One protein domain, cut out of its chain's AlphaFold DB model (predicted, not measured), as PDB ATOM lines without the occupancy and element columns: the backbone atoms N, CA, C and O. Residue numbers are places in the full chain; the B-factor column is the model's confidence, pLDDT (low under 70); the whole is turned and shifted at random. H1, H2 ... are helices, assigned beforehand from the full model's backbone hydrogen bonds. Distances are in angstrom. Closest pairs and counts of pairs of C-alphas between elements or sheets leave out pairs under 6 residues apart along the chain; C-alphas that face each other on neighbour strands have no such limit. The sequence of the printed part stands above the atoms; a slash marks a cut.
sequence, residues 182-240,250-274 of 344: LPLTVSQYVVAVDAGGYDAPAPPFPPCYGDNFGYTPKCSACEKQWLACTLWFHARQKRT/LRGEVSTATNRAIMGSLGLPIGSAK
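Overview. This is residues 182 to 240 and 250 to 274 of the 344 residues of an uncharacterized protein of Serpula lacrymans var. lacrymans (strain S7.3) (UniProt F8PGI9). One long helix, H2, runs through the middle, with two short helices, H1 and H3, on opposite sides of it, each set steeply to it; H3 packs on H2. The long link of residues 195 to 219 passes alongside H2 and swings out as a wide loop round Asp 211, and this loop at one end and the tail to Lys 274 at the other make the length. The printed part has 84 residues with three named helices, in the order H1, H2, H3, and no named strand. The class is all helix, though under half of the residues, 39 of 84, are in named elements. The whole is compact, with a radius of gyration of the C-alphas of 13.3 A, yet elongated in outline, spanning 45 by 28 by 21 A.

Along the chain. H1 is residues 186 to 194, 12.2 A from first to last C-alpha; it begins at C-alpha 186, at (148.456, 141.979, 212.125). H2, the longest helix with 21 residues, is residues 220 to 240 and measures 30.9 A, from C-alpha 220 at (151.613, 137.358, 194.515) to C-alpha 240 at (164.897, 139.439, 222.379). H3 is residues 257 to 265, 12.4 A long, and ends at C-alpha 265, at (167.264, 143.072, 201.457).

Arrangement. H1 and H2 only just touch, with 3 pairs of C-alphas within 8 A. Their closest C-alphas, those of Tyr 189 and Phe 233, are 6.8 A apart, and H2 touches H1 with residues 229 to 233 alone. Their lines stand at a steep tilt of 55 degrees and run the same way. H2 and H3 touch, with 5 pairs of C-alphas within 8 A. The closest C-alphas are those of Ala 228 and Ile 262, 6.2 A apart, and H2 touches H3 with residues 227 to 232 alone. These two stand at a steep tilt of 60 degrees and run the same way. H1 and H3 are apart. In H1 and H3 every O i to N i+4 pair is within hydrogen-bond range; in H2 15 of 17 are.

Size, cuts and confidence. The two C-alphas farthest apart, those of Asp 211 and Lys 274, are 45.2 A from each other. The link from H1 to H2, 25 residues, is long. The link from H2 to H3 runs across the cut: residues 241 to 249 are not printed, and C-alphas 240 and 250 are 18.4 A apart. The mean pLDDT of the printed part is 72.9, and 29 residues are under 70, among them residues 208 to 218, 250 to 255 and 269 to 274.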
ATOM      1  N   LEU A 182     150.952 129.450 213.893       55.59
ATOM      2  CA  LEU A 182     150.339 130.691 214.322       55.59
ATOM      3  C   LEU A 182     150.756 131.703 213.262       55.59
ATOM      4  O   LEU A 182     151.888 132.193 213.316       55.59
ATOM      5  N   PRO A 183     149.922 131.922 212.222       73.62
ATOM      6  CA  PRO A 183     150.218 132.937 211.232       73.62
ATOM      7  C   PRO A 183     150.420 134.254 211.975       73.62
ATOM      8  O   PRO A 183     149.633 134.595 212.859       73.62
ATOM      9  N   LEU A 184     151.506 134.956 211.644       80.75
ATOM     10  CA  LEU A 184     151.801 136.279 212.181       80.75
ATOM     11  C   LEU A 184     150.528 137.122 212.110       80.75
ATOM     12  O   LEU A 184     150.045 137.419 211.020       80.75
ATOM     13  N   THR A 185     149.951 137.487 213.249       83.38
ATOM     14  CA  THR A 185     148.745 138.314 213.218       83.38
ATOM     15  C   THR A 185     149.138 139.763 212.956       83.38
ATOM     16  O   THR A 185     150.224 140.215 213.334       83.38
ATOM     17  N   VAL A 186     148.241 140.535 212.339       83.69
ATOM     18  CA  VAL A 186     148.456 141.979 212.125       83.69
ATOM     19  C   VAL A 186     148.754 142.680 213.451       83.69
ATOM     20  O   VAL A 186     149.677 143.482 213.536       83.69
ATOM     21  N   SER A 187     148.033 142.306 214.513       86.31
ATOM     22  CA  SER A 187     148.245 142.835 215.862       86.31
ATOM     23  C   SER A 187     149.645 142.537 216.399       86.31
ATOM     24  O   SER A 187     150.293 143.437 216.927       86.31
ATOM     25  N   GLN A 188     150.157 141.316 216.218       85.56
ATOM     26  CA  GLN A 188     151.526 140.963 216.608       85.56
ATOM     27  C   GLN A 188     152.559 141.773 215.828       85.56
ATOM     28  O   GLN A 188     153.547 142.229 216.408       85.56
ATOM     29  N   TYR A 189     152.329 141.976 214.529       86.31
ATOM     30  CA  TYR A 189     153.213 142.785 213.704       86.31
ATOM     31  C   TYR A 189     153.239 144.242 214.168       86.31
ATOM     32  O   TYR A 189     154.322 144.760 214.413       86.31
ATOM     33  N   VAL A 190     152.077 144.874 214.363       87.75
ATOM     34  CA  VAL A 190     151.971 146.272 214.820       87.75
ATOM     35  C   VAL A 190     152.655 146.461 216.172       87.75
ATOM     36  O   VAL A 190     153.535 147.309 216.289       87.75
ATOM     37  N   VAL A 191     152.372 145.592 217.149       88.81
ATOM     38  CA  VAL A 191     153.036 145.629 218.464       88.81
ATOM     39  C   VAL A 191     154.554 145.499 218.323       88.81
ATOM     40  O   VAL A 191     155.311 146.196 218.999       88.81
ATOM     41  N   ALA A 192     155.028 144.629 217.429       85.69
ATOM     42  CA  ALA A 192     156.452 144.508 217.167       85.69
ATOM     43  C   ALA A 192     157.027 145.731 216.453       85.69
ATOM     44  O   ALA A 192     158.163 146.081 216.733       85.69
ATOM     45  N   VAL A 193     156.311 146.396 215.551       87.94
ATOM     46  CA  VAL A 193     156.790 147.637 214.926       87.94
ATOM     47  C   VAL A 193     156.919 148.741 215.976       87.94
ATOM     48  O   VAL A 193     158.002 149.319 216.113       87.94
ATOM     49  N   ASP A 194     155.873 148.938 216.775       88.12
ATOM     50  CA  ASP A 194     155.776 150.000 217.780       88.12
ATOM     51  C   ASP A 194     156.780 149.837 218.917       88.12
ATOM     52  O   ASP A 194     157.313 150.821 219.429       88.12
ATOM     53  N   ALA A 195     157.115 148.595 219.277       85.12
ATOM     54  CA  ALA A 195     158.069 148.324 220.344       85.12
ATOM     55  C   ALA A 195     159.477 148.906 220.080       85.12
ATOM     56  O   ALA A 195     160.269 148.967 221.015       85.12
ATOM     57  N   GLY A 196     159.806 149.325 218.844       73.88
ATOM     58  CA  GLY A 196     161.065 150.017 218.513       73.88
ATOM     59  C   GLY A 196     162.335 149.185 218.767       73.88
ATOM     60  O   GLY A 196     162.308 148.158 219.431       73.88
ATOM     61  N   GLY A 197     163.478 149.550 218.191       72.62
ATOM     62  CA  GLY A 197     164.753 148.870 218.506       72.62
ATOM     63  C   GLY A 197     165.241 147.829 217.496       72.62
ATOM     64  O   GLY A 197     166.072 146.987 217.835       72.62
ATOM     65  N   TYR A 198     164.774 147.895 216.247       72.25
ATOM     66  CA  TYR A 198     165.461 147.241 215.134       72.25
ATOM     67  C   TYR A 198     166.109 148.293 214.230       72.25
ATOM     68  O   TYR A 198     165.447 149.247 213.831       72.25
ATOM     69  N   ASP A 199     167.394 148.111 213.906       78.50
ATOM     70  CA  ASP A 199     168.143 149.036 213.037       78.50
ATOM     71  C   ASP A 199     167.595 149.050 211.603       78.50
ATOM     72  O   ASP A 199     167.748 150.034 210.880       78.50
ATOM     73  N   ALA A 200     166.958 147.951 211.178       80.44
ATOM     74  CA  ALA A 200     166.280 147.891 209.892       80.44
ATOM     75  C   ALA A 200     164.814 148.336 210.040       80.44
ATOM     76  O   ALA A 200     164.093 147.785 210.883       80.44
ATOM     77  N   PRO A 201     164.347 149.279 209.204       87.44
ATOM     78  CA  PRO A 201     162.955 149.700 209.216       87.44
ATOM     79  C   PRO A 201     162.041 148.502 208.948       87.44
ATOM     80  O   PRO A 201     162.367 147.618 208.149       87.44
ATOM     81  N   ALA A 202     160.901 148.472 209.634       90.00
ATOM     82  CA  ALA A 202     159.882 147.469 209.387       90.00
ATOM     83  C   ALA A 202     159.376 147.592 207.939       90.00
ATOM     84  O   ALA A 202     159.127 148.713 207.480       90.00
ATOM     85  N   PRO A 203     159.231 146.482 207.194       90.38
ATOM     86  CA  PRO A 203     158.631 146.540 205.870       90.38
ATOM     87  C   PRO A 203     157.185 147.067 205.953       90.38
ATOM     88  O   PRO A 203     156.480 146.814 206.933       90.38
ATOM     89  N   PRO A 204     156.711 147.817 204.947       88.44
ATOM     90  CA  PRO A 204     155.332 148.277 204.936       88.44
ATOM     91  C   PRO A 204     154.383 147.080 204.853       88.44
ATOM     92  O   PRO A 204     154.651 146.100 204.152       88.44
ATOM     93  N   PHE A 205     153.268 147.179 205.568       83.81
ATOM     94  CA  PHE A 205     152.223 146.169 205.534       83.81
ATOM     95  C   PHE A 205     151.578 146.119 204.133       83.81
ATOM     96  O   PHE A 205     151.364 147.181 203.538       83.81
ATOM     97  N   PRO A 206     151.290 144.929 203.572       82.25
ATOM     98  CA  PRO A 206     150.719 144.824 202.233       82.25
ATOM     99  C   PRO A 206     149.350 145.520 202.127       82.25
ATOM    100  O   PRO A 206     148.474 145.248 202.947       82.25
ATOM    101  N   PRO A 207     149.113 146.363 201.101       75.38
ATOM    102  CA  PRO A 207     147.863 147.112 200.949       75.38
ATOM    103  C   PRO A 207     146.681 146.236 200.512       75.38
ATOM    104  O   PRO A 207     145.541 146.663 200.631       75.38
ATOM    105  N   CYS A 208     146.922 145.016 200.010       69.00
ATOM    106  CA  CYS A 208     145.854 144.108 199.571       69.00
ATOM    107  C   CYS A 208     145.163 143.359 200.720       69.00
ATOM    108  O   CYS A 208     144.421 142.409 200.459       69.00
ATOM    109  N   TYR A 209     145.427 143.726 201.975       63.16
ATOM    110  CA  TYR A 209     144.649 143.243 203.109       63.16
ATOM    111  C   TYR A 209     143.285 143.941 203.068       63.16
ATOM    112  O   TYR A 209     143.090 144.992 203.665       63.16
ATOM    113  N   GLY A 210     142.371 143.398 202.260       56.75
ATOM    114  CA  GLY A 210     140.970 143.810 202.282       56.75
ATOM    115  C   GLY A 210     140.341 143.510 203.644       56.75
ATOM    116  O   GLY A 210     140.844 142.662 204.380       56.75
ATOM    117  N   ASP A 211     139.225 144.173 203.940       52.31
ATOM    118  CA  ASP A 211     138.551 144.237 205.253       52.31
ATOM    119  C   ASP A 211     138.152 142.886 205.881       52.31
ATOM    120  O   ASP A 211     137.739 142.817 207.037       52.31
ATOM    121  N   ASN A 212     138.330 141.784 205.154       47.84
ATOM    122  CA  ASN A 212     138.152 140.445 205.679       47.84
ATOM    123  C   ASN A 212     139.495 139.920 206.187       47.84
ATOM    124  O   ASN A 212     140.349 139.512 205.401       47.84
ATOM    125  N   PHE A 213     139.629 139.862 207.513       54.50
ATOM    126  CA  PHE A 213     140.725 139.289 208.313       54.50
ATOM    127  C   PHE A 213     141.059 137.798 208.024       54.50
ATOM    128  O   PHE A 213     141.681 137.122 208.844       54.50
ATOM    129  N   GLY A 214     140.658 137.259 206.870       54.88
ATOM    130  CA  GLY A 214     141.012 135.931 206.384       54.88
ATOM    131  C   GLY A 214     142.407 135.920 205.757       54.88
ATOM    132  O   GLY A 214     142.711 136.699 204.859       54.88
ATOM    133  N   TYR A 215     143.247 134.997 206.222       56.47
ATOM    134  CA  TYR A 215     144.694 134.858 205.988       56.47
ATOM    135  C   TYR A 215     145.169 134.595 204.544       56.47
ATOM    136  O   TYR A 215     146.252 134.044 204.348       56.47
ATOM    137  N   THR A 216     144.408 134.955 203.513       59.06
ATOM    138  CA  THR A 216     144.772 134.626 202.128       59.06
ATOM    139  C   THR A 216     145.223 135.875 201.368       59.06
ATOM    140  O   THR A 216     144.393 136.709 201.001       59.06
ATOM    141  N   PRO A 217     146.539 136.057 201.123       60.41
ATOM    142  CA  PRO A 217     146.998 137.116 200.235       60.41
ATOM    143  C   PRO A 217     146.425 136.860 198.837       60.41
ATOM    144  O   PRO A 217     146.751 135.872 198.190       60.41
ATOM    145  N   LYS A 218     145.564 137.765 198.363       67.06
ATOM    146  CA  LYS A 218     144.865 137.608 197.075       67.06
ATOM    147  C   LYS A 218     145.762 137.825 195.848       67.06
ATOM    148  O   LYS A 218     145.330 137.573 194.730       67.06
ATOM    149  N   CYS A 219     147.004 138.293 196.020       82.38
ATOM    150  CA  CYS A 219     147.947 138.467 194.915       82.38
ATOM    151  C   CYS A 219     149.398 138.151 195.311       82.38
ATOM    152  O   CYS A 219     149.816 138.350 196.456       82.38
ATOM    153  N   SER A 220     150.204 137.739 194.328       79.94
ATOM    154  CA  SER A 220     151.613 137.358 194.515       79.94
ATOM    155  C   SER A 220     152.497 138.488 195.059       79.94
ATOM    156  O   SER A 220     153.542 138.244 195.661       79.94
ATOM    157  N   ALA A 221     152.128 139.749 194.810       78.12
ATOM    158  CA  ALA A 221     152.854 140.900 195.345       78.12
ATOM    159  C   ALA A 221     152.637 141.036 196.859       78.12
ATOM    160  O   ALA A 221     153.598 141.218 197.609       78.12
ATOM    161  N   CYS A 222     151.392 140.874 197.306       82.94
ATOM    162  CA  CYS A 222     151.031 140.927 198.714       82.94
ATOM    163  C   CYS A 222     151.524 139.691 199.480       82.94
ATOM    164  O   CYS A 222     151.948 139.827 200.623       82.94
ATOM    165  N   GLU A 223     151.631 138.529 198.830       82.62
ATOM    166  CA  GLU A 223     152.306 137.352 199.395       82.62
ATOM    167  C   GLU A 223     153.801 137.610 199.670       82.62
ATOM    168  O   GLU A 223     154.293 137.344 200.766       82.62
ATOM    169  N   LYS A 224     154.532 138.205 198.715       84.00
ATOM    170  CA  LYS A 224     155.957 138.551 198.903       84.00
ATOM    171  C   LYS A 224     156.168 139.579 200.014       84.00
ATOM    172  O   LYS A 224     157.143 139.483 200.759       84.00
ATOM    173  N   GLN A 225     155.276 140.562 200.122       87.06
ATOM    174  CA  GLN A 225     155.315 141.552 201.201       87.06
ATOM    175  C   GLN A 225     154.993 140.916 202.556       87.06
ATOM    176  O   GLN A 225     155.718 141.146 203.521       87.06
ATOM    177  N   TRP A 226     153.983 140.047 202.615       86.06
ATOM    178  CA  TRP A 226     153.633 139.298 203.821       86.06
ATOM    179  C   TRP A 226     154.783 138.418 204.317       86.06
ATOM    180  O   TRP A 226     155.125 138.406 205.502       86.06
ATOM    181  N   LEU A 227     155.444 137.738 203.384       85.38
ATOM    182  CA  LEU A 227     156.646 136.959 203.640       85.38
ATOM    183  C   LEU A 227     157.776 137.838 204.193       85.38
ATOM    184  O   LEU A 227     158.437 137.450 205.156       85.38
ATOM    185  N   ALA A 228     157.974 139.045 203.657       87.06
ATOM    186  CA  ALA A 228     158.955 139.994 204.185       87.06
ATOM    187  C   ALA A 228     158.625 140.458 205.615       87.06
ATOM    188  O   ALA A 228     159.521 140.457 206.463       87.06
ATOM    189  N   CYS A 229     157.362 140.784 205.907       88.12
ATOM    190  CA  CYS A 229     156.899 141.119 207.260       88.12
ATOM    191  C   CYS A 229     157.142 139.966 208.242       88.12
ATOM    192  O   CYS A 229     157.685 140.178 209.327       88.12
ATOM    193  N   THR A 230     156.830 138.740 207.823       86.50
ATOM    194  CA  THR A 230     157.026 137.519 208.617       86.50
ATOM    195  C   THR A 230     158.506 137.280 208.922       86.50
ATOM    196  O   THR A 230     158.889 137.043 210.070       86.50
ATOM    197  N   LEU A 231     159.375 137.414 207.917       87.44
ATOM    198  CA  LEU A 231     160.822 137.255 208.088       87.44
ATOM    199  C   LEU A 231     161.425 138.324 208.999       87.44
ATOM    200  O   LEU A 231     162.242 137.996 209.862       87.44
ATOM    201  N   TRP A 232     161.011 139.581 208.832       89.81
ATOM    202  CA  TRP A 232     161.446 140.678 209.694       89.81
ATOM    203  C   TRP A 232     161.021 140.439 211.149       89.81
ATOM    204  O   TRP A 232     161.851 140.520 212.058       89.81
ATOM    205  N   PHE A 233     159.765 140.044 211.370       87.81
ATOM    206  CA  PHE A 233     159.226 139.763 212.701       87.81
ATOM    207  C   PHE A 233     159.973 138.624 213.408       87.81
ATOM    208  O   PHE A 233     160.411 138.775 214.551       87.81
ATOM    209  N   HIS A 234     160.211 137.503 212.723       85.31
ATOM    210  CA  HIS A 234     160.972 136.395 213.308       85.31
ATOM    211  C   HIS A 234     162.433 136.755 213.578       85.31
ATOM    212  O   HIS A 234     163.013 136.308 214.572       85.31
ATOM    213  N   ALA A 235     163.056 137.554 212.712       84.31
ATOM    214  CA  ALA A 235     164.414 138.019 212.952       84.31
ATOM    215  C   ALA A 235     164.507 138.940 214.173       84.31
ATOM    216  O   ALA A 235     165.512 138.912 214.890       84.31
ATOM    217  N   ARG A 236     163.445 139.704 214.437       82.81
ATOM    218  CA  ARG A 236     163.313 140.532 215.631       82.81
ATOM    219  C   ARG A 236     163.119 139.692 216.896       82.81
ATOM    220  O   ARG A 236     163.863 139.889 217.855       82.81
ATOM    221  N   GLN A 237     162.212 138.710 216.884       79.94
ATOM    222  CA  GLN A 237     161.970 137.832 218.042       79.94
ATOM    223  C   GLN A 237     163.220 137.059 218.491       79.94
ATOM    224  O   GLN A 237     163.463 136.902 219.685       79.94
ATOM    225  N   LYS A 238     164.057 136.614 217.547       71.12
ATOM    226  CA  LYS A 238     165.294 135.881 217.871       71.12
ATOM    227  C   LYS A 238     166.323 136.694 218.654       71.12
ATOM    228  O   LYS A 238     167.194 136.097 219.277       71.12
ATOM    229  N   ARG A 239     166.274 138.030 218.599       64.69
ATOM    230  CA  ARG A 239     167.200 138.879 219.365       64.69
ATOM    231  C   ARG A 239     166.742 139.095 220.800       64.69
ATOM    232  O   ARG A 239     167.588 139.162 221.683       64.69
ATOM    233  N   THR A 240     165.438 139.218 221.031       62.25
ATOM    234  CA  THR A 240     164.897 139.439 222.379       62.25
ATOM    235  C   THR A 240     164.833 138.141 223.177       62.25
ATOM    236  O   THR A 240     165.142 138.139 224.365       62.25
ATOM    237  N   LEU A 250     163.911 128.723 208.648       52.72
ATOM    238  CA  LEU A 250     164.697 128.647 207.431       52.72
ATOM    239  C   LEU A 250     166.116 128.212 207.781       52.72
ATOM    240  O   LEU A 250     166.989 129.043 208.046       52.72
ATOM    241  N   ARG A 251     166.365 126.898 207.778       47.16
ATOM    242  CA  ARG A 251     167.730 126.404 207.553       47.16
ATOM    243  C   ARG A 251     168.195 126.939 206.196       47.16
ATOM    244  O   ARG A 251     167.411 126.967 205.249       47.16
ATOM    245  N   GLY A 252     169.454 127.366 206.092       49.44
ATOM    246  CA  GLY A 252     170.012 127.904 204.841       49.44
ATOM    247  C   GLY A 252     169.872 126.945 203.652       49.44
ATOM    248  O   GLY A 252     169.721 127.399 202.524       49.44
ATOM    249  N   GLU A 253     169.833 125.641 203.935       50.41
ATOM    250  CA  GLU A 253     169.658 124.542 202.979       50.41
ATOM    251  C   GLU A 253     168.224 124.422 202.428       50.41
ATOM    252  O   GLU A 253     168.047 124.000 201.293       50.41
ATOM    253  N   VAL A 254     167.204 124.850 203.185       45.91
ATOM    254  CA  VAL A 254     165.770 124.749 202.812       45.91
ATOM    255  C   VAL A 254     165.190 126.119 202.427       45.91
ATOM    256  O   VAL A 254     164.054 126.254 201.979       45.91
ATOM    257  N   SER A 255     165.977 127.186 202.581       52.09
ATOM    258  CA  SER A 255     165.555 128.538 202.234       52.09
ATOM    259  C   SER A 255     165.494 128.706 200.715       52.09
ATOM    260  O   SER A 255     166.525 128.733 200.025       52.09
ATOM    261  N   THR A 256     164.276 128.860 200.187       70.25
ATOM    262  CA  THR A 256     164.048 129.222 198.782       70.25
ATOM    263  C   THR A 256     164.881 130.459 198.422       70.25
ATOM    264  O   THR A 256     165.154 131.320 199.267       70.25
ATOM    265  N   ALA A 257     165.335 130.559 197.169       69.06
ATOM    266  CA  ALA A 257     166.138 131.700 196.714       69.06
ATOM    267  C   ALA A 257     165.452 133.049 197.028       69.06
ATOM    268  O   ALA A 257     166.114 134.010 197.416       69.06
ATOM    269  N   THR A 258     164.116 133.077 196.967       69.38
ATOM    270  CA  THR A 258     163.268 134.212 197.348       69.38
ATOM    271  C   THR A 258     163.427 134.599 198.819       69.38
ATOM    272  O   THR A 258     163.674 135.765 199.115       69.38
ATOM    273  N   ASN A 259     163.380 133.636 199.748       68.00
ATOM    274  CA  ASN A 259     163.562 133.896 201.182       68.00
ATOM    275  C   ASN A 259     164.953 134.467 201.480       68.00
ATOM    276  O   ASN A 259     165.088 135.409 202.264       68.00
ATOM    277  N   ARG A 260     165.991 133.947 200.812       74.06
ATOM    278  CA  ARG A 260     167.364 134.463 200.934       74.06
ATOM    279  C   ARG A 260     167.501 135.884 200.393       74.06
ATOM    280  O   ARG A 260     168.135 136.713 201.045       74.06
ATOM    281  N   ALA A 261     166.889 136.179 199.247       73.62
ATOM    282  CA  ALA A 261     166.885 137.522 198.671       73.62
ATOM    283  C   ALA A 261     166.180 138.533 199.590       73.62
ATOM    284  O   ALA A 261     166.721 139.612 199.842       73.62
ATOM    285  N   ILE A 262     165.027 138.159 200.158       76.38
ATOM    286  CA  ILE A 262     164.272 139.012 201.085       76.38
ATOM    287  C   ILE A 262     165.074 139.254 202.370       76.38
ATOM    288  O   ILE A 262     165.274 140.408 202.746       76.38
ATOM    289  N   MET A 263     165.629 138.212 202.999       75.44
ATOM    290  CA  MET A 263     166.483 138.378 204.186       75.44
ATOM    291  C   MET A 263     167.701 139.272 203.912       75.44
ATOM    292  O   MET A 263     168.040 140.113 204.744       75.44
ATOM    293  N   GLY A 264     168.319 139.139 202.733       73.25
ATOM    294  CA  GLY A 264     169.419 140.002 202.302       73.25
ATOM    295  C   GLY A 264     169.009 141.463 202.130       73.25
ATOM    296  O   GLY A 264     169.756 142.354 202.534       73.25
ATOM    297  N   SER A 265     167.816 141.715 201.583       73.56
ATOM    298  CA  SER A 265     167.264 143.072 201.457       73.56
ATOM    299  C   SER A 265     166.927 143.705 202.810       73.56
ATOM    300  O   SER A 265     167.112 144.906 202.984       73.56
ATOM    301  N   LEU A 266     166.521 142.887 203.785       70.62
ATOM    302  CA  LEU A 266     166.213 143.305 205.155       70.62
ATOM    303  C   LEU A 266     167.471 143.479 206.031       70.62
ATOM    304  O   LEU A 266     167.355 143.817 207.206       70.62
ATOM    305  N   GLY A 267     168.673 143.231 205.492       72.69
ATOM    306  CA  GLY A 267     169.931 143.322 206.245       72.69
ATOM    307  C   GLY A 267     170.087 142.250 207.328       72.69
ATOM    308  O   GLY A 267     170.940 142.375 208.207       72.69
ATOM    309  N   LEU A 268     169.271 141.194 207.276       72.69
ATOM    310  CA  LEU A 268     169.317 140.100 208.235       72.69
ATOM    311  C   LEU A 268     170.569 139.249 207.989       72.69
ATOM    312  O   LEU A 268     170.953 139.048 206.832       72.69
ATOM    313  N   PRO A 269     171.213 138.711 209.041       60.22
ATOM    314  CA  PRO A 269     172.338 137.805 208.873       60.22
ATOM    315  C   PRO A 269     171.855 136.528 208.178       60.22
ATOM    316  O   PRO A 269     171.331 135.608 208.807       60.22
ATOM    317  N   ILE A 270     172.043 136.471 206.860       65.44
ATOM    318  CA  ILE A 270     171.983 135.227 206.098       65.44
ATOM    319  C   ILE A 270     173.092 134.362 206.689       65.44
ATOM    320  O   ILE A 270     174.243 134.802 206.705       65.44
ATOM    321  N   GLY A 271     172.726 133.208 207.260       52.19
ATOM    322  CA  GLY A 271     173.629 132.308 207.985       52.19
ATOM    323  C   GLY A 271     175.028 132.309 207.377       52.19
ATOM    324  O   GLY A 271     175.179 132.170 206.166       52.19
ATOM    325  N   SER A 272     176.021 132.587 208.223       42.84
ATOM    326  CA  SER A 272     177.368 132.997 207.830       42.84
ATOM    327  C   SER A 272     177.884 132.230 206.613       42.84
ATOM    328  O   SER A 272     177.922 131.002 206.642       42.84
ATOM    329  N   ALA A 273     178.390 132.942 205.604       47.94
ATOM    330  CA  ALA A 273     179.111 132.351 204.473       47.94
ATOM    331  C   ALA A 273     180.245 131.390 204.907       47.94
ATOM    332  O   ALA A 273     180.656 130.541 204.130       47.94
ATOM    333  N   LYS A 274     180.705 131.462 206.168       41.03
ATOM    334  CA  LYS A 274     181.628 130.500 206.792       41.03
ATOM    335  C   LYS A 274     181.076 129.077 206.951       41.03
ATOM    336  O   LYS A 274     181.874 128.150 206.978       41.03
TER     337      LYS A 274